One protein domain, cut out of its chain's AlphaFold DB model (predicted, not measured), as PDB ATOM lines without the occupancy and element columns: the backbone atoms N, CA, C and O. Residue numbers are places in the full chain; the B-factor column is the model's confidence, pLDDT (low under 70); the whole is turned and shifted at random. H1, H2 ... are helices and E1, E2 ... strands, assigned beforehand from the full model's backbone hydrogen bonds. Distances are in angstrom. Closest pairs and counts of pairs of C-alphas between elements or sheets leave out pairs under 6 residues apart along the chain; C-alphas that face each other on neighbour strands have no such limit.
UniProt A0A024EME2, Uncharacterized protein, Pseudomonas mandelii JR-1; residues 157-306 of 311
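This is residues 157 to 306 of the 311 residues of an uncharacterized protein of Pseudomonas mandelii JR-1 (UniProt A0A024EME2). A twisted slab of four strands, E1, E5, E3 and E4, has H2 packed over one face, and beyond its E1 edge sits a small second lobe, in which H4 packs on the two-strand sheet E2 E6 and H3 stands crosswise to H4. The short H1 lies at the far end from that lobe, and residues 169 to 189 make a long loop beside E1. The printed part has 150 residues with four named helices and six named strands, in the order E1 E2 E3 H1 H2 E4 E5 E6 H3 H4; the larger sheet is mixed, the smaller antiparallel, and the class is mixed, helices and strands. The whole is compact, with a radius of gyration of the C-alphas of 16.5 A and spans of 52 by 36 by 25 A.

E1, residues 160 to 168, is an edge strand antiparallel to E5, residues 254 to 262, with N 163 and O 259 2.9 A apart. E5 is antiparallel to E3, residues 201 to 209, with N 256 and O 206 at 2.8 A. E3 is parallel to the other edge strand, E4, residues 241 to 246, with N 243 and O 205 at 2.9 A. E3 and E4, with H1, residues 212 to 215, and H2, residues 223 to 232, between them, form a strand-helix-strand unit, two parallel neighbour strands joined through helices, with a right-handed crossover. H2 is on the sheet at a height of 9.3 A, two layers, a helix on one face of a sheet; its closest C-alphas to E4 are those of Ile 223 and Leu 242, 6.3 A apart. E2, residues 190 to 192, is antiparallel to E6, residues 266 to 268, with N 191 and O 267 at 2.8 A. The closest C-alphas of E2 and H4, residues 291 to 304, are those of Leu 191 and Val 302, 6.9 A apart. H3, residues 271 to 281, and H4 are close but not clearly touching, Val 274 to Val 298 at 6.5 A between C-alphas, and about perpendicular at 87 degrees. In H2, H3 and H4 every O i to N i+4 pair is within hydrogen-bond range; H1 is too short for one.

E1 begins at C-alpha 160 (31.394, 33.949, 32.993) and is 24.8 A long. E3 measures 23.9 A, E4 17.1 A and E5 25.8 A. H2 measures 14.2 A, H3 15.1 A and H4 19.9 A, ending at C-alpha 304 (19.913, 45.752, 21.283).

The C-alphas of Ser 213 and Ser 283 are the two farthest apart, 52.3 A. The printed part has no cut, and the link from E1 to E2 is long. The mean pLDDT of the printed part is 77.8, and 53 residues are under 70, among them 169 to 180, 267 to 286 and 298 to 306.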
ATOM      1  N   SER A 157      27.187  31.546  26.447       50.69
ATOM      2  CA  SER A 157      26.309  30.934  27.439       50.69
ATOM      3  C   SER A 157      27.089  30.161  28.511       50.69
ATOM      4  O   SER A 157      26.586  29.996  29.620       50.69
ATOM      5  N   LYS A 158      28.323  29.723  28.211       50.53
ATOM      6  CA  LYS A 158      29.206  29.013  29.152       50.53
ATOM      7  C   LYS A 158      30.313  29.882  29.743       50.53
ATOM      8  O   LYS A 158      30.984  29.442  30.675       50.53
ATOM      9  N   CYS A 159      30.532  31.082  29.211       59.00
ATOM     10  CA  CYS A 159      31.543  32.004  29.714       59.00
ATOM     11  C   CYS A 159      30.963  32.834  30.855       59.00
ATOM     12  O   CYS A 159      29.820  33.283  30.794       59.00
ATOM     13  N   THR A 160      31.771  33.082  31.879       75.88
ATOM     14  CA  THR A 160      31.394  33.949  32.993       75.88
ATOM     15  C   THR A 160      32.404  35.062  33.175       75.88
ATOM     16  O   THR A 160      33.603  34.828  33.036       75.88
ATOM     17  N   VAL A 161      31.916  36.235  33.547       73.50
ATOM     18  CA  VAL A 161      32.698  37.437  33.819       73.50
ATOM     19  C   VAL A 161      32.480  37.851  35.268       73.50
ATOM     20  O   VAL A 161      31.380  37.711  35.807       73.50
ATOM     21  N   GLU A 162      33.541  38.351  35.892       85.00
ATOM     22  CA  GLU A 162      33.496  38.920  37.234       85.00
ATOM     23  C   GLU A 162      33.355  40.435  37.152       85.00
ATOM     24  O   GLU A 162      34.163  41.138  36.533       85.00
ATOM     25  N   VAL A 163      32.307  40.932  37.792       83.75
ATOM     26  CA  VAL A 163      32.002  42.353  37.895       83.75
ATOM     27  C   VAL A 163      31.937  42.749  39.353       83.75
ATOM     28  O   VAL A 163      31.487  41.983  40.204       83.75
ATOM     29  N   THR A 164      32.382  43.961  39.622       88.31
ATOM     30  CA  THR A 164      32.382  44.564  40.942       88.31
ATOM     31  C   THR A 164      31.438  45.751  40.916       88.31
ATOM     32  O   THR A 164      31.489  46.555  39.983       88.31
ATOM     33  N   PHE A 165      30.563  45.857  41.905       86.56
ATOM     34  CA  PHE A 165      29.700  47.019  42.078       86.56
ATOM     35  C   PHE A 165      29.647  47.435  43.542       86.56
ATOM     36  O   PHE A 165      29.756  46.601  44.446       86.56
ATOM     37  N   ASP A 166      29.465  48.734  43.736       84.88
ATOM     38  CA  ASP A 166      29.315  49.338  45.049       84.88
ATOM     39  C   ASP A 166      27.851  49.219  45.486       84.88
ATOM     40  O   ASP A 166      26.921  49.370  44.683       84.88
ATOM     41  N   VAL A 167      27.638  48.902  46.759       83.75
ATOM     42  CA  VAL A 167      26.314  48.898  47.378       83.75
ATOM     43  C   VAL A 167      26.185  50.190  48.165       83.75
ATOM     44  O   VAL A 167      26.891  50.392  49.155       83.75
ATOM     45  N   ASP A 168      25.298  51.065  47.698       73.06
ATOM     46  CA  ASP A 168      24.982  52.293  48.407       73.06
ATOM     47  C   ASP A 168      24.141  51.934  49.636       73.06
ATOM     48  O   ASP A 168      23.230  51.108  49.581       73.06
ATOM     49  N   THR A 169      24.508  52.522  50.767       68.31
ATOM     50  CA  THR A 169      23.809  52.367  52.049       68.31
ATOM     51  C   THR A 169      23.409  53.717  52.645       68.31
ATOM     52  O   THR A 169      22.859  53.776  53.746       68.31
ATOM     53  N   SER A 170      23.672  54.817  51.930       65.62
ATOM     54  CA  SER A 170      23.575  56.186  52.441       65.62
ATOM     55  C   SER A 170      22.148  56.642  52.759       65.62
ATOM     56  O   SER A 170      21.959  57.506  53.620       65.62
ATOM     57  N   ASP A 171      21.135  56.050  52.126       57.47
ATOM     58  CA  ASP A 171      19.716  56.311  52.382       57.47
ATOM     59  C   ASP A 171      19.051  55.244  53.278       57.47
ATOM     60  O   ASP A 171      17.852  55.322  53.569       57.47
ATOM     61  N   GLY A 172      19.832  54.272  53.762       54.84
ATOM     62  CA  GLY A 172      19.353  53.132  54.540       54.84
ATOM     63  C   GLY A 172      18.644  52.054  53.712       54.84
ATOM     64  O   GLY A 172      18.209  51.052  54.285       54.84
ATOM     65  N   LEU A 173      18.532  52.231  52.393       55.19
ATOM     66  CA  LEU A 173      18.187  51.176  51.451       55.19
ATOM     67  C   LEU A 173      19.496  50.516  51.006       55.19
ATOM     68  O   LEU A 173      20.497  51.179  50.765       55.19
ATOM     69  N   GLN A 174      19.523  49.185  50.983       62.81
ATOM     70  CA  GLN A 174      20.686  48.426  50.520       62.81
ATOM     71  C   GLN A 174      20.579  48.254  49.008       62.81
ATOM     72  O   GLN A 174      20.277  47.164  48.519       62.81
ATOM     73  N   ASP A 175      20.790  49.342  48.274       64.12
ATOM     74  CA  ASP A 175      20.637  49.364  46.825       64.12
ATOM     75  C   ASP A 175      22.009  49.276  46.144       64.12
ATOM     76  O   ASP A 175      22.925  50.056  46.389       64.12
ATOM     77  N   ALA A 176      22.176  48.294  45.259       59.38
ATOM     78  CA  ALA A 176      23.388  48.182  44.454       59.38
ATOM     79  C   ALA A 176      23.413  49.285  43.382       59.38
ATOM     80  O   ALA A 176      22.539  49.307  42.502       59.38
ATOM     81  N   ASP A 177      24.447  50.138  43.376       67.06
ATOM     82  CA  ASP A 177      24.685  51.072  42.272       67.06
ATOM     83  C   ASP A 177      25.316  50.332  41.087       67.06
ATOM     84  O   ASP A 177      26.492  50.444  40.736       67.06
ATOM     85  N   LEU A 178      24.476  49.552  40.416       57.44
ATOM     86  CA  LEU A 178      24.846  48.795  39.224       57.44
ATOM     87  C   LEU A 178      25.198  49.708  38.034       57.44
ATOM     88  O   LEU A 178      25.715  49.220  37.032       57.44
ATOM     89  N   GLY A 179      24.916  51.018  38.109       55.34
ATOM     90  CA  GLY A 179      25.352  52.008  37.120       55.34
ATOM     91  C   GLY A 179      26.838  52.369  37.238       55.34
ATOM     92  O   GLY A 179      27.413  52.913  36.284       55.34
ATOM     93  N   ALA A 180      27.450  52.037  38.377       64.75
ATOM     94  CA  ALA A 180      28.871  52.173  38.667       64.75
ATOM     95  C   ALA A 180      29.648  50.851  38.533       64.75
ATOM     96  O   ALA A 180      30.848  50.829  38.802       64.75
ATOM     97  N   ALA A 181      29.004  49.773  38.070       79.88
ATOM     98  CA  ALA A 181      29.651  48.476  37.939       79.88
ATOM     99  C   ALA A 181      30.911  48.546  37.063       79.88
ATOM    100  O   ALA A 181      30.943  49.173  35.995       79.88
ATOM    101  N   VAL A 182      31.955  47.858  37.509       79.31
ATOM    102  CA  VAL A 182      33.227  47.739  36.805       79.31
ATOM    103  C   VAL A 182      33.581  46.282  36.588       79.31
ATOM    104  O   VAL A 182      33.313  45.408  37.405       79.31
ATOM    105  N   HIS A 183      34.225  46.006  35.467       75.25
ATOM    106  CA  HIS A 183      34.819  44.711  35.211       75.25
ATOM    107  C   HIS A 183      35.978  44.492  36.192       75.25
ATOM    108  O   HIS A 183      36.966  45.233  36.132       75.25
ATOM    109  N   ALA A 184      35.903  43.466  37.048       71.19
ATOM    110  CA  ALA A 184      36.842  43.256  38.163       71.19
ATOM    111  C   ALA A 184      38.305  43.222  37.690       71.19
ATOM    112  O   ALA A 184      39.225  43.747  38.310       71.19
ATOM    113  N   LEU A 185      38.498  42.640  36.510       65.12
ATOM    114  CA  LEU A 185      39.794  42.437  35.898       65.12
ATOM    115  C   LEU A 185      40.420  43.717  35.292       65.12
ATOM    116  O   LEU A 185      41.639  43.896  35.340       65.12
ATOM    117  N   THR A 186      39.619  44.560  34.630       64.62
ATOM    118  CA  THR A 186      40.109  45.675  33.792       64.62
ATOM    119  C   THR A 186      39.823  47.046  34.398       64.62
ATOM    120  O   THR A 186      40.344  48.042  33.900       64.62
ATOM    121  N   GLY A 187      38.978  47.113  35.430       68.19
ATOM    122  CA  GLY A 187      38.497  48.357  36.034       68.19
ATOM    123  C   GLY A 187      37.618  49.198  35.103       68.19
ATOM    124  O   GLY A 187      37.275  50.331  35.429       68.19
ATOM    125  N   ARG A 188      37.266  48.684  33.917       70.12
ATOM    126  CA  ARG A 188      36.420  49.402  32.961       70.12
ATOM    127  C   ARG A 188      34.971  49.354  33.411       70.12
ATOM    128  O   ARG A 188      34.510  48.318  33.877       70.12
ATOM    129  N   ARG A 189      34.249  50.455  33.204       74.88
ATOM    130  CA  ARG A 189      32.806  50.514  33.454       74.88
ATOM    131  C   ARG A 189      32.057  49.550  32.542       74.88
ATOM    132  O   ARG A 189      32.374  49.454  31.349       74.88
ATOM    133  N   VAL A 190      31.077  48.874  33.122       71.75
ATOM    134  CA  VAL A 190      30.210  47.927  32.429       71.75
ATOM    135  C   VAL A 190      28.742  48.211  32.719       71.75
ATOM    136  O   VAL A 190      28.376  48.724  33.772       71.75
ATOM    137  N   LEU A 191      27.895  47.847  31.764       72.88
ATOM    138  CA  LEU A 191      26.450  47.770  31.914       72.88
ATOM    139  C   LEU A 191      26.059  46.302  32.081       72.88
ATOM    140  O   LEU A 191      26.595  45.433  31.391       72.88
ATOM    141  N   ILE A 192      25.112  46.037  32.978       77.00
ATOM    142  CA  ILE A 192      24.665  44.682  33.311       77.00
ATOM    143  C   ILE A 192      23.189  44.527  32.942       77.00
ATOM    144  O   ILE A 192      22.360  45.358  33.323       77.00
ATOM    145  N   ASP A 193      22.845  43.445  32.241       77.12
ATOM    146  CA  ASP A 193      21.455  43.019  32.080       77.12
ATOM    147  C   ASP A 193      20.929  42.473  33.410       77.12
ATOM    148  O   ASP A 193      21.264  41.365  33.842       77.12
ATOM    149  N   ARG A 194      20.054  43.250  34.053       76.00
ATOM    150  CA  ARG A 194      19.549  42.929  35.393       76.00
ATOM    151  C   ARG A 194      18.743  41.634  35.448       76.00
ATOM    152  O   ARG A 194      18.607  41.050  36.519       76.00
ATOM    153  N   THR A 195      18.237  41.154  34.312       78.88
ATOM    154  CA  THR A 195      17.491  39.886  34.261       78.88
ATOM    155  C   THR A 195      18.362  38.657  34.537       78.88
ATOM    156  O   THR A 195      17.826  37.603  34.861       78.88
ATOM    157  N   HIS A 196      19.690  38.809  34.485       78.44
ATOM    158  CA  HIS A 196      20.666  37.750  34.746       78.44
ATOM    159  C   HIS A 196      21.359  37.856  36.115       78.44
ATOM    160  O   HIS A 196      22.252  37.064  36.401       78.44
ATOM    161  N   ILE A 197      20.967  38.820  36.959       80.75
ATOM    162  CA  ILE A 197      21.543  38.983  38.304       80.75
ATOM    163  C   ILE A 197      21.053  37.874  39.235       80.75
ATOM    164  O   ILE A 197      21.849  37.273  39.947       80.75
ATOM    165  N   ALA A 198      19.754  37.572  39.212       82.56
ATOM    166  CA  ALA A 198      19.208  36.499  40.033       82.56
ATOM    167  C   ALA A 198      19.843  35.152  39.640       82.56
ATOM    168  O   ALA A 198      19.804  34.752  38.477       82.56
ATOM    169  N   GLY A 199      20.425  34.456  40.617       82.50
ATOM    170  CA  GLY A 199      21.165  33.207  40.424       82.50
ATOM    171  C   GLY A 199      22.642  33.378  40.045       82.50
ATOM    172  O   GLY A 199      23.345  32.378  39.935       82.50
ATOM    173  N   ALA A 200      23.145  34.605  39.867       87.56
ATOM    174  CA  ALA A 200      24.578  34.838  39.683       87.56
ATOM    175  C   ALA A 200      25.350  34.564  40.984       87.56
ATOM    176  O   ALA A 200      24.820  34.732  42.084       87.56
ATOM    177  N   SER A 201      26.611  34.140  40.876       89.81
ATOM    178  CA  SER A 201      27.397  33.736  42.046       89.81
ATOM    179  C   SER A 201      28.101  34.936  42.676       89.81
ATOM    180  O   SER A 201      28.984  35.534  42.065       89.81
ATOM    181  N   ALA A 202      27.760  35.266  43.918       91.31
ATOM    182  CA  ALA A 202      28.519  36.201  44.739       91.31
ATOM    183  C   ALA A 202      29.827  35.536  45.196       91.31
ATOM    184  O   ALA A 202      29.801  34.468  45.816       91.31
ATOM    185  N   LEU A 203      30.961  36.159  44.875       90.31
ATOM    186  CA  LEU A 203      32.291  35.607  45.143       90.31
ATOM    187  C   LEU A 203      32.959  36.274  46.336       90.31
ATOM    188  O   LEU A 203      33.382  35.591  47.260       90.31
ATOM    189  N   HIS A 204      33.028  37.603  46.325       92.75
ATOM    190  CA  HIS A 204      33.713  38.374  47.355       92.75
ATOM    191  C   HIS A 204      32.858  39.561  47.767       92.75
ATOM    192  O   HIS A 204      32.355  40.284  46.907       92.75
ATOM    193  N   LEU A 205      32.725  39.772  49.070       93.56
ATOM    194  CA  LEU A 205      32.194  40.998  49.646       93.56
ATOM    195  C   LEU A 205      33.301  41.644  50.470       93.56
ATOM    196  O   LEU A 205      33.798  41.037  51.418       93.56
ATOM    197  N   ASN A 206      33.659  42.871  50.110       92.44
ATOM    198  CA  ASN A 206      34.552  43.705  50.897       92.44
ATOM    199  C   ASN A 206      33.713  44.776  51.588       92.44
ATOM    200  O   ASN A 206      32.936  45.459  50.924       92.44
ATOM    201  N   MET A 207      33.852  44.903  52.903       91.56
ATOM    202  CA  MET A 207      33.154  45.919  53.679       91.56
ATOM    203  C   MET A 207      34.132  46.717  54.529       91.56
ATOM    204  O   MET A 207      34.779  46.158  55.414       91.56
ATOM    205  N   SER A 208      34.161  48.022  54.314       92.06
ATOM    206  CA  SER A 208      34.805  48.975  55.211       92.06
ATOM    207  C   SER A 208      33.727  49.668  56.036       92.06
ATOM    208  O   SER A 208      32.689  50.047  55.495       92.06
ATOM    209  N   TYR A 209      33.936  49.795  57.342       91.44
ATOM    210  CA  TYR A 209      32.963  50.398  58.255       91.44
ATOM    211  C   TYR A 209      33.647  51.302  59.291       91.44
ATOM    212  O   TYR A 209      34.821  51.078  59.610       91.44
ATOM    213  N   PRO A 210      32.938  52.318  59.826       89.06
ATOM    214  CA  PRO A 210      33.508  53.277  60.758       89.06
ATOM    215  C   PRO A 210      33.827  52.652  62.108       89.06
ATOM    216  O   PRO A 210      33.407  51.544  62.432       89.06
ATOM    217  N   ASN A 211      34.505  53.435  62.943       91.62
ATOM    218  CA  ASN A 211      35.012  53.038  64.249       91.62
ATOM    219  C   ASN A 211      34.071  52.098  65.034       91.62
ATOM    220  O   ASN A 211      33.090  52.539  65.658       91.62
ATOM    221  N   ALA A 212      34.434  50.811  65.090       91.12
ATOM    222  CA  ALA A 212      33.617  49.766  65.712       91.12
ATOM    223  C   ALA A 212      33.350  50.027  67.198       91.12
ATOM    224  O   ALA A 212      32.319  49.636  67.744       91.12
ATOM    225  N   SER A 213      34.291  50.689  67.877       90.94
ATOM    226  CA  SER A 213      34.181  50.980  69.310       90.94
ATOM    227  C   SER A 213      33.126  52.048  69.601       90.94
ATOM    228  O   SER A 213      32.587  52.089  70.707       90.94
ATOM    229  N   LYS A 214      32.842  52.920  68.627       91.94
ATOM    230  CA  LYS A 214      31.881  54.020  68.748       91.94
ATOM    231  C   LYS A 214      30.503  53.640  68.209       91.94
ATOM    232  O   LYS A 214      29.508  53.974  68.850       91.94
ATOM    233  N   TYR A 215      30.450  52.949  67.072       87.88
ATOM    234  CA  TYR A 215      29.201  52.669  66.351       87.88
ATOM    235  C   TYR A 215      28.769  51.199  66.382       87.88
ATOM    236  O   TYR A 215      27.632  50.890  66.035       87.88
ATOM    237  N   GLY A 216      29.629  50.303  66.869       88.62
ATOM    238  CA  GLY A 216      29.424  48.860  66.774       88.62
ATOM    239  C   GLY A 216      29.883  48.300  65.428       88.62
ATOM    240  O   GLY A 216      30.179  49.040  64.496       88.62
ATOM    241  N   VAL A 217      29.964  46.972  65.343       88.94
ATOM    242  CA  VAL A 217      30.269  46.267  64.090       88.94
ATOM    243  C   VAL A 217      28.961  46.058  63.321       88.94
ATOM    244  O   VAL A 217      28.039  45.464  63.891       88.94
ATOM    245  N   PRO A 218      28.856  46.500  62.057       88.19
ATOM    246  CA  PRO A 218      27.658  46.284  61.251       88.19
ATOM    247  C   PRO A 218      27.371  44.800  61.009       88.19
ATOM    248  O   PRO A 218      28.284  43.985  60.877       88.19
ATOM    249  N   GLU A 219      26.096  44.426  60.881       87.81
ATOM    250  CA  GLU A 219      25.717  43.020  60.664       87.81
ATOM    251  C   GLU A 219      26.301  42.445  59.366       87.81
ATOM    252  O   GLU A 219      26.690  41.275  59.328       87.81
ATOM    253  N   VAL A 220      26.419  43.270  58.319       87.94
ATOM    254  CA  VAL A 220      26.991  42.892  57.015       87.94
ATOM    255  C   VAL A 220      28.482  42.542  57.119       87.94
ATOM    256  O   VAL A 220      28.957  41.704  56.354       87.94
ATOM    257  N   ALA A 221      29.189  43.045  58.138       89.12
ATOM    258  CA  ALA A 221      30.570  42.666  58.441       89.12
ATOM    259  C   ALA A 221      30.682  41.258  59.067       89.12
ATOM    260  O   ALA A 221      31.755  40.820  59.483       89.12
ATOM    261  N   THR A 222      29.582  40.504  59.131       92.00
ATOM    262  CA  THR A 222      29.577  39.083  59.484       92.00
ATOM    263  C   THR A 222      29.276  38.224  58.262       92.00
ATOM    264  O   THR A 222      28.517  38.614  57.377       92.00
ATOM    265  N   ILE A 223      29.786  36.988  58.230       91.44
ATOM    266  CA  ILE A 223      29.529  36.074  57.103       91.44
ATOM    267  C   ILE A 223      28.032  35.784  56.903       91.44
ATOM    268  O   ILE A 223      27.597  35.508  55.788       91.44
ATOM    269  N   GLN A 224      27.232  35.827  57.974       91.50
ATOM    270  CA  GLN A 224      25.783  35.646  57.886       91.50
ATOM    271  C   GLN A 224      25.103  36.881  57.293       91.50
ATOM    272  O   GLN A 224      24.271  36.723  56.403       91.50
ATOM    273  N   GLY A 225      25.493  38.086  57.720       90.31
ATOM    274  CA  GLY A 225      24.987  39.332  57.143       90.31
ATOM    275  C   GLY A 225      25.387  39.505  55.679       90.31
ATOM    276  O   GLY A 225      24.536  39.810  54.852       90.31
ATOM    277  N   ALA A 226      26.632  39.186  55.320       89.69
ATOM    278  CA  ALA A 226      27.100  39.177  53.933       89.69
ATOM    279  C   ALA A 226      26.272  38.230  53.041       89.69
ATOM    280  O   ALA A 226      25.868  38.588  51.935       89.69
ATOM    281  N   LYS A 227      25.947  37.028  53.539       92.50
ATOM    282  CA  LYS A 227      25.066  36.080  52.832       92.50
ATOM    283  C   LYS A 227      23.624  36.571  52.744       92.50
ATOM    284  O   LYS A 227      22.973  36.332  51.726       92.50
ATOM    285  N   ALA A 228      23.123  37.248  53.775       90.38
ATOM    286  CA  ALA A 228      21.800  37.861  53.756       90.38
ATOM    287  C   ALA A 228      21.723  38.986  52.710       90.38
ATOM    288  O   ALA A 228      20.765  39.019  51.943       90.38
ATOM    289  N   LEU A 229      22.763  39.821  52.604       89.44
ATOM    290  CA  LEU A 229      22.872  40.851  51.569       89.44
ATOM    291  C   LEU A 229      22.923  40.233  50.163       89.44
ATOM    292  O   LEU A 229      22.166  40.627  49.283       89.44
ATOM    293  N   ALA A 230      23.752  39.207  49.946       89.38
ATOM    294  CA  ALA A 230      23.787  38.507  48.662       89.38
ATOM    295  C   ALA A 230      22.416  37.894  48.304       89.38
ATOM    296  O   ALA A 230      21.963  37.992  47.164       89.38
ATOM    297  N   SER A 231      21.715  37.331  49.294       89.69
ATOM    298  CA  SER A 231      20.357  36.797  49.119       89.69
ATOM    299  C   SER A 231      19.332  37.881  48.789       89.69
ATOM    300  O   SER A 231      18.406  37.615  48.025       89.69
ATOM    301  N   HIS A 232      19.490  39.093  49.332       87.31
ATOM    302  CA  HIS A 232      18.629  40.237  49.026       87.31
ATOM    303  C   HIS A 232      18.650  40.569  47.527       87.31
ATOM    304  O   HIS A 232      17.600  40.783  46.925       87.31
ATOM    305  N   PHE A 233      19.827  40.484  46.901       84.56
ATOM    306  CA  PHE A 233      19.996  40.642  45.453       84.56
ATOM    307  C   PHE A 233      19.665  39.378  44.637       84.56
ATOM    308  O   PHE A 233      19.792  39.378  43.414       84.56
ATOM    309  N   GLY A 234      19.240  38.290  45.289       87.31
ATOM    310  CA  GLY A 234      18.940  37.014  44.639       87.31
ATOM    311  C   GLY A 234      20.175  36.256  44.143       87.31
ATOM    312  O   GLY A 234      20.049  35.445  43.227       87.31
ATOM    313  N   LEU A 235      21.356  36.517  44.709       90.62
ATOM    314  CA  LEU A 235      22.626  35.902  44.317       90.62
ATOM    315  C   LEU A 235      22.863  34.566  45.034       90.62
ATOM    316  O   LEU A 235      22.516  34.387  46.203       90.62
ATOM    317  N   GLU A 236      23.547  33.643  44.360       92.69
ATOM    318  CA  GLU A 236      24.086  32.442  44.994       92.69
ATOM    319  C   GLU A 236      25.333  32.791  45.813       92.69
ATOM    320  O   GLU A 236      26.293  33.351  45.298       92.69
ATOM    321  N   HIS A 237      25.355  32.425  47.093       92.56
ATOM    322  CA  HIS A 237      26.403  32.839  48.040       92.56
ATOM    323  C   HIS A 237      27.113  31.642  48.700       92.56
ATOM    324  O   HIS A 237      27.597  31.719  49.836       92.56
ATOM    325  N   SER A 238      27.101  30.481  48.042       86.69
ATOM    326  CA  SER A 238      27.716  29.245  48.549       86.69
ATOM    327  C   SER A 238      29.241  29.356  48.641       86.69
ATOM    328  O   SER A 238      29.827  28.818  49.581       86.69
ATOM    329  N   ALA A 239      29.850  30.102  47.717       84.19
ATOM    330  CA  ALA A 239      31.284  30.361  47.625       84.19
ATOM    331  C   ALA A 239      31.684  31.782  48.076       84.19
ATOM    332  O   ALA A 239      32.795  32.208  47.790       84.19
ATOM    333  N   LEU A 240      30.789  32.509  48.756       92.12
ATOM    334  CA  LEU A 240      31.037  33.891  49.165       92.12
ATOM    335  C   LEU A 240      32.135  33.974  50.233       92.12
ATOM    336  O   LEU A 240      31.994  33.411  51.324       92.12
ATOM    337  N   GLU A 241      33.167  34.751  49.938       94.06
ATOM    338  CA  GLU A 241      34.206  35.173  50.868       94.06
ATOM    339  C   GLU A 241      33.942  36.602  51.353       94.06
ATOM    340  O   GLU A 241      33.438  37.448  50.615       94.06
ATOM    341  N   LEU A 242      34.282  36.867  52.614       94.19
ATOM    342  CA  LEU A 242      34.073  38.155  53.265       94.19
ATOM    343  C   LEU A 242      35.416  38.721  53.723       94.19
ATOM    344  O   LEU A 242      36.125  38.064  54.489       94.19
ATOM    345  N   ALA A 243      35.716  39.948  53.308       95.25
ATOM    346  CA  ALA A 243      36.788  40.760  53.863       95.25
ATOM    347  C   ALA A 243      36.197  42.009  54.519       95.25
ATOM    348  O   ALA A 243      35.296  42.645  53.974       95.25
ATOM    349  N   THR A 244      36.693  42.350  55.704       93.50
ATOM    350  CA  THR A 244      36.152  43.445  56.511       93.50
ATOM    351  C   THR A 244      37.257  44.311  57.085       93.50
ATOM    352  O   THR A 244      38.250  43.769  57.579       93.50
ATOM    353  N   GLU A 245      37.048  45.621  57.098       95.00
ATOM    354  CA  GLU A 245      37.988  46.607  57.626       95.00
ATOM    355  C   GLU A 245      37.275  47.612  58.547       95.00
ATOM    356  O   GLU A 245      36.308  48.255  58.148       95.00
ATOM    357  N   ASP A 246      37.763  47.745  59.786       92.75
ATOM    358  CA  ASP A 246      37.409  48.855  60.683       92.75
ATOM    359  C   ASP A 246      38.338  50.027  60.362       92.75
ATOM    360  O   ASP A 246      39.543  49.959  60.633       92.75
ATOM    361  N   THR A 247      37.791  51.091  59.778       91.25
ATOM    362  CA  THR A 247      38.570  52.267  59.361       91.25
ATOM    363  C   THR A 247      39.065  53.088  60.555       91.25
ATOM    364  O   THR A 247      39.985  53.899  60.425       91.25
ATOM    365  N   GLY A 248      38.471  52.901  61.741       89.19
ATOM    366  CA  GLY A 248      38.800  53.641  62.957       89.19
ATOM    367  C   GLY A 248      38.379  55.116  62.943       89.19
ATOM    368  O   GLY A 248      38.634  55.823  63.925       89.19
ATOM    369  N   ASP A 249      37.715  55.577  61.882       90.62
ATOM    370  CA  ASP A 249      37.259  56.953  61.687       90.62
ATOM    371  C   ASP A 249      35.719  57.072  61.699       90.62
ATOM    372  O   ASP A 249      35.011  56.155  62.117       90.62
ATOM    373  N   ASP A 250      35.205  58.249  61.334       86.25
ATOM    374  CA  ASP A 250      33.768  58.551  61.257       86.25
ATOM    375  C   ASP A 250      33.251  58.498  59.795       86.25
ATOM    376  O   ASP A 250      32.290  59.194  59.458       86.25
ATOM    377  N   SER A 251      33.912  57.734  58.914       83.94
ATOM    378  CA  SER A 251      33.507  57.566  57.508       83.94
ATOM    379  C   SER A 251      32.206  56.759  57.366       83.94
ATOM    380  O   SER A 251      31.712  56.165  58.321       83.94
ATOM    381  N   ALA A 252      31.594  56.780  56.180       83.44
ATOM    382  CA  ALA A 252      30.415  55.958  55.905       83.44
ATOM    383  C   ALA A 252      30.804  54.488  55.672       83.44
ATOM    384  O   ALA A 252      31.965  54.189  55.391       83.44
ATOM    385  N   ASP A 253      29.823  53.590  55.764       85.25
ATOM    386  CA  ASP A 253      29.997  52.202  55.345       85.25
ATOM    387  C   ASP A 253      30.239  52.144  53.828       85.25
ATOM    388  O   ASP A 253      29.476  52.712  53.043       85.25
ATOM    389  N   GLU A 254      31.275  51.421  53.410       87.81
ATOM    390  CA  GLU A 254      31.560  51.135  52.004       87.81
ATOM    391  C   GLU A 254      31.479  49.628  51.784       87.81
ATOM    392  O   GLU A 254      32.222  48.852  52.388       87.81
ATOM    393  N   ILE A 255      30.563  49.197  50.918       89.38
ATOM    394  CA  ILE A 255      30.364  47.785  50.596       89.38
ATOM    395  C   ILE A 255      30.617  47.587  49.109       89.38
ATOM    396  O   ILE A 255      29.932  48.159  48.266       89.38
ATOM    397  N   VAL A 256      31.566  46.714  48.797       89.94
ATOM    398  CA  VAL A 256      31.959  46.368  47.435       89.94
ATOM    399  C   VAL A 256      31.685  44.887  47.212       89.94
ATOM    400  O   VAL A 256      32.269  44.024  47.875       89.94
ATOM    401  N   LEU A 257      30.800  44.577  46.266       90.00
ATOM    402  CA  LEU A 257      30.381  43.211  45.969       90.00
ATOM    403  C   LEU A 257      30.906  42.772  44.601       90.00
ATOM    404  O   LEU A 257      30.673  43.425  43.587       90.00
ATOM    405  N   THR A 258      31.602  41.635  44.572       91.00
ATOM    406  CA  THR A 258      32.095  40.999  43.345       91.00
ATOM    407  C   THR A 258      31.245  39.784  43.009       91.00
ATOM    408  O   THR A 258      31.109  38.852  43.807       91.00
ATOM    409  N   VAL A 259      30.686  39.791  41.803       90.44
ATOM    410  CA  VAL A 259      29.731  38.798  41.317       90.44
ATOM    411  C   VAL A 259      30.220  38.212  40.005       90.44
ATOM    412  O   VAL A 259      30.644  38.931  39.101       90.44
ATOM    413  N   ARG A 260      30.116  36.890  39.887       86.88
ATOM    414  CA  ARG A 260      30.340  36.148  38.653       86.88
ATOM    415  C   ARG A 260      29.013  35.896  37.958       86.88
ATOM    416  O   ARG A 260      28.125  35.247  38.510       86.88
ATOM    417  N   MET A 261      28.907  36.376  36.730       83.94
ATOM    418  CA  MET A 261      27.698  36.285  35.913       83.94
ATOM    419  C   MET A 261      28.028  35.861  34.481       83.94
ATOM    420  O   MET A 261      29.192  35.937  34.086       83.94
ATOM    421  N   PRO A 262      27.050  35.386  33.693       76.19
ATOM    422  CA  PRO A 262      27.284  35.027  32.299       76.19
ATOM    423  C   PRO A 262      27.864  36.204  31.508       76.19
ATOM    424  O   PRO A 262      27.402  37.334  31.653       76.19
ATOM    425  N   ALA A 263      28.838  35.947  30.635       69.75
ATOM    426  CA  ALA A 263      29.453  36.980  29.796       69.75
ATOM    427  C   ALA A 263      28.415  37.691  28.912       69.75
ATOM    428  O   ALA A 263      28.517  38.886  28.654       69.75
ATOM    429  N   THR A 264      27.355  36.979  28.519       68.88
ATOM    430  CA  THR A 264      26.213  37.529  27.775       68.88
ATOM    431  C   THR A 264      25.404  38.570  28.550       68.88
ATOM    432  O   THR A 264      24.548  39.212  27.957       68.88
ATOM    433  N   ALA A 265      25.614  38.715  29.859       74.19
ATOM    434  CA  ALA A 265      24.916  39.687  30.693       74.19
ATOM    435  C   ALA A 265      25.717  40.981  30.916       74.19
ATOM    436  O   ALA A 265      25.159  41.932  31.462       74.19
ATOM    437  N   VAL A 266      26.995  41.033  30.518       73.56
ATOM    438  CA  VAL A 266      27.917  42.138  30.826       73.56
ATOM    439  C   VAL A 266      28.407  42.793  29.546       73.56
ATOM    440  O   VAL A 266      28.939  42.127  28.664       73.56
ATOM    441  N   TYR A 267      28.300  44.115  29.470       69.75
ATOM    442  CA  TYR A 267      28.601  44.879  28.263       69.75
ATOM    443  C   TYR A 267      29.488  46.073  28.584       69.75
ATOM    444  O   TYR A 267      29.284  46.755  29.587       69.75
ATOM    445  N   LEU A 268      30.480  46.351  27.738       66.00
ATOM    446  CA  LEU A 268      31.376  47.489  27.953       66.00
ATOM    447  C   LEU A 268      30.629  48.807  27.745       66.00
ATOM    448  O   LEU A 268      30.039  49.050  26.694       66.00
ATOM    449  N   GLY A 269      30.695  49.686  28.741       63.00
ATOM    450  CA  GLY A 269      30.020  50.975  28.694       63.00
ATOM    451  C   GLY A 269      29.587  51.447  30.073       63.00
ATOM    452  O   GLY A 269      29.631  50.714  31.049       63.00
ATOM    453  N   GLY A 270      29.169  52.703  30.161       68.00
ATOM    454  CA  GLY A 270      28.634  53.276  31.392       68.00
ATOM    455  C   GLY A 270      27.356  54.054  31.125       68.00
ATOM    456  O   GLY A 270      26.956  54.259  29.979       68.00
ATOM    457  N   MET A 271      26.737  54.550  32.195       68.44
ATOM    458  CA  MET A 271      25.464  55.275  32.120       68.44
ATOM    459  C   MET A 271      25.490  56.526  31.224       68.44
ATOM    460  O   MET A 271      24.442  56.945  30.743       68.44
ATOM    461  N   SER A 272      26.661  57.107  30.935       67.94
ATOM    462  CA  SER A 272      26.794  58.197  29.956       67.94
ATOM    463  C   SER A 272      26.343  57.783  28.550       67.94
ATOM    464  O   SER A 272      25.600  58.519  27.910       67.94
ATOM    465  N   LEU A 273      26.704  56.575  28.103       65.06
ATOM    466  CA  LEU A 273      26.292  56.032  26.803       65.06
ATOM    467  C   LEU A 273      24.779  55.794  26.749       65.06
ATOM    468  O   LEU A 273      24.136  56.090  25.745       65.06
ATOM    469  N   VAL A 274      24.197  55.302  27.848       65.00
ATOM    470  CA  VAL A 274      22.741  55.123  27.969       65.00
ATOM    471  C   VAL A 274      22.028  56.472  27.873       65.00
ATOM    472  O   VAL A 274      21.056  56.599  27.129       65.00
ATOM    473  N   ARG A 275      22.534  57.500  28.568       68.00
ATOM    474  CA  ARG A 275      21.981  58.862  28.525       68.00
ATOM    475  C   ARG A 275      22.073  59.483  27.134       68.00
ATOM    476  O   ARG A 275      21.098  60.087  26.693       68.00
ATOM    477  N   ASP A 276      23.178  59.290  26.419       67.12
ATOM    478  CA  ASP A 276      23.335  59.782  25.044       67.12
ATOM    479  C   ASP A 276      22.325  59.129  24.093       67.12
ATOM    480  O   ASP A 276      21.684  59.797  23.277       67.12
ATOM    481  N   VAL A 277      22.139  57.814  24.218       65.62
ATOM    482  CA  VAL A 277      21.160  57.065  23.424       65.62
ATOM    483  C   VAL A 277      19.731  57.483  23.767       65.62
ATOM    484  O   VAL A 277      18.924  57.705  22.861       65.62
ATOM    485  N   ALA A 278      19.421  57.647  25.051       64.00
ATOM    486  CA  ALA A 278      18.145  58.168  25.515       64.00
ATOM    487  C   ALA A 278      17.889  59.583  24.993       64.00
ATOM    488  O   ALA A 278      16.803  59.843  24.501       64.00
ATOM    489  N   GLY A 279      18.876  60.480  25.013       69.62
ATOM    490  CA  GLY A 279      18.738  61.836  24.475       69.62
ATOM    491  C   GLY A 279      18.448  61.863  22.971       69.62
ATOM    492  O   GLY A 279      17.740  62.748  22.495       69.62
ATOM    493  N   ARG A 280      18.944  60.874  22.215       68.62
ATOM    494  CA  ARG A 280      18.652  60.730  20.778       68.62
ATOM    495  C   ARG A 280      17.291  60.087  20.503       68.62
ATOM    496  O   ARG A 280      16.658  60.428  19.508       68.62
ATOM    497  N   LYS A 281      16.866  59.131  21.334       68.19
ATOM    498  CA  LYS A 281      15.657  58.316  21.104       68.19
ATOM    499  C   LYS A 281      14.413  58.806  21.842       68.19
ATOM    500  O   LYS A 281      13.303  58.537  21.393       68.19
ATOM    501  N   LEU A 282      14.580  59.492  22.965       62.81
ATOM    502  CA  LEU A 282      13.508  59.939  23.846       62.81
ATOM    503  C   LEU A 282      13.461  61.464  23.863       62.81
ATOM    504  O   LEU A 282      14.430  62.134  24.206       62.81
ATOM    505  N   SER A 283      12.289  62.023  23.580       59.34
ATOM    506  CA  SER A 283      12.064  63.475  23.589       59.34
ATOM    507  C   SER A 283      12.095  64.104  24.991       59.34
ATOM    508  O   SER A 283      12.049  65.325  25.112       59.34
ATOM    509  N   ILE A 284      12.140  63.286  26.049       60.50
ATOM    510  CA  ILE A 284      12.056  63.710  27.454       60.50
ATOM    511  C   ILE A 284      13.363  63.520  28.247       60.50
ATOM    512  O   ILE A 284      13.453  64.044  29.352       60.50
ATOM    513  N   GLY A 285      14.400  62.890  27.678       65.69
ATOM    514  CA  GLY A 285      15.679  62.627  28.359       65.69
ATOM    515  C   GLY A 285      15.608  61.505  29.412       65.69
ATOM    516  O   GLY A 285      14.559  61.265  30.001       65.69
ATOM    517  N   PHE A 286      16.728  60.807  29.640       67.62
ATOM    518  CA  PHE A 286      16.793  59.615  30.507       67.62
ATOM    519  C   PHE A 286      16.403  59.899  31.959       67.62
ATOM    520  O   PHE A 286      15.587  59.185  32.530       67.62
ATOM    521  N   ASP A 287      16.931  60.980  32.537       73.19
ATOM    522  CA  ASP A 287      16.752  61.283  33.962       73.19
ATOM    523  C   ASP A 287      15.315  61.739  34.304       73.19
ATOM    524  O   ASP A 287      14.993  61.969  35.467       73.19
ATOM    525  N   ARG A 288      14.436  61.888  33.299       74.00
ATOM    526  CA  ARG A 288      13.003  62.166  33.495       74.00
ATOM    527  C   ARG A 288      12.128  60.915  33.518       74.00
ATOM    528  O   ARG A 288      10.937  61.034  33.801       74.00
ATOM    529  N   LEU A 289      12.691  59.753  33.196       69.94
ATOM    530  CA  LEU A 289      12.024  58.463  33.344       69.94
ATOM    531  C   LEU A 289      11.945  58.081  34.826       69.94
ATOM    532  O   LEU A 289      12.829  58.445  35.605       69.94
ATOM    533  N   ASN A 290      10.922  57.319  35.215       75.88
ATOM    534  CA  ASN A 290      10.883  56.717  36.551       75.88
ATOM    535  C   ASN A 290      11.878  55.538  36.670       75.88
ATOM    536  O   ASN A 290      12.436  55.090  35.669       75.88
ATOM    537  N   ALA A 291      12.115  55.029  37.884       69.81
ATOM    538  CA  ALA A 291      13.129  53.996  38.132       69.81
ATOM    539  C   ALA A 291      12.928  52.721  37.284       69.81
ATOM    540  O   ALA A 291      13.874  52.242  36.659       69.81
ATOM    541  N   ASP A 292      11.697  52.215  37.183       71.19
ATOM    542  CA  ASP A 292      11.388  51.015  36.394       71.19
ATOM    543  C   ASP A 292      11.590  51.246  34.888       71.19
ATOM    544  O   ASP A 292      12.083  50.377  34.162       71.19
ATOM    545  N   GLU A 293      11.241  52.433  34.395       70.19
ATOM    546  CA  GLU A 293      11.467  52.841  33.007       70.19
ATOM    547  C   GLU A 293      12.958  52.990  32.689       70.19
ATOM    548  O   GLU A 293      13.399  52.561  31.621       70.19
ATOM    549  N   GLN A 294      13.749  53.540  33.614       66.00
ATOM    550  CA  GLN A 294      15.203  53.636  33.481       66.00
ATOM    551  C   GLN A 294      15.838  52.247  33.396       66.00
ATOM    552  O   GLN A 294      16.647  51.995  32.501       66.00
ATOM    553  N   ILE A 295      15.423  51.323  34.269       69.50
ATOM    554  CA  ILE A 295      15.880  49.928  34.261       69.50
ATOM    555  C   ILE A 295      15.543  49.256  32.931       69.50
ATOM    556  O   ILE A 295      16.408  48.648  32.297       69.50
ATOM    557  N   ASN A 296      14.297  49.388  32.476       70.25
ATOM    558  CA  ASN A 296      13.861  48.805  31.212       70.25
ATOM    559  C   ASN A 296      14.627  49.379  30.018       70.25
ATOM    560  O   ASN A 296      15.006  48.628  29.120       70.25
ATOM    561  N   PHE A 297      14.894  50.684  30.015       70.00
ATOM    562  CA  PHE A 297      15.650  51.329  28.951       70.00
ATOM    563  C   PHE A 297      17.116  50.873  28.930       70.00
ATOM    564  O   PHE A 297      17.626  50.531  27.865       70.00
ATOM    565  N   VAL A 298      17.773  50.776  30.095       68.25
ATOM    566  CA  VAL A 298      19.130  50.212  30.216       68.25
ATOM    567  C   VAL A 298      19.157  48.783  29.676       68.25
ATOM    568  O   VAL A 298      19.961  48.491  28.792       68.25
ATOM    569  N   ASN A 299      18.237  47.920  30.120       68.12
ATOM    570  CA  ASN A 299      18.150  46.532  29.658       68.12
ATOM    571  C   ASN A 299      17.928  46.442  28.139       68.12
ATOM    572  O   ASN A 299      18.519  45.594  27.474       68.12
ATOM    573  N   GLN A 300      17.101  47.316  27.557       69.50
ATOM    574  CA  GLN A 300      16.907  47.368  26.106       69.50
ATOM    575  C   GLN A 300      18.175  47.802  25.373       69.50
ATOM    576  O   GLN A 300      18.540  47.175  24.377       69.50
ATOM    577  N   CYS A 301      18.860  48.843  25.844       66.44
ATOM    578  CA  CYS A 301      20.109  49.298  25.239       66.44
ATOM    579  C   CYS A 301      21.187  48.213  25.301       66.44
ATOM    580  O   CYS A 301      21.845  47.949  24.298       66.44
ATOM    581  N   VAL A 302      21.294  47.542  26.444       64.94
ATOM    582  CA  VAL A 302      22.162  46.388  26.657       64.94
ATOM    583  C   VAL A 302      21.862  45.271  25.641       64.94
ATOM    584  O   VAL A 302      22.755  44.838  24.920       64.94
ATOM    585  N   LYS A 303      20.589  44.887  25.484       65.62
ATOM    586  CA  LYS A 303      20.171  43.798  24.580       65.62
ATOM    587  C   LYS A 303      20.271  44.120  23.090       65.62
ATOM    588  O   LYS A 303      20.382  43.201  22.287       65.62
ATOM    589  N   THR A 304      20.148  45.389  22.698       62.00
ATOM    590  CA  THR A 304      19.913  45.752  21.283       62.00
ATOM    591  C   THR A 304      20.929  46.711  20.678       62.00
ATOM    592  O   THR A 304      21.068  46.735  19.461       62.00
ATOM    593  N   GLN A 305      21.614  47.528  21.480       55.69
ATOM    594  CA  GLN A 305      22.489  48.597  20.978       55.69
ATOM    595  C   GLN A 305      23.941  48.448  21.407       55.69
ATOM    596  O   GLN A 305      24.816  48.982  20.733       55.69
ATOM    597  N   PHE A 306      24.193  47.743  22.505       58.12
ATOM    598  CA  PHE A 306      25.526  47.561  23.058       58.12
ATOM    599  C   PHE A 306      25.983  46.113  22.978       58.12
ATOM    600  O   PHE A 306      26.761  45.712  23.820       58.12
TER     601      PHE A 306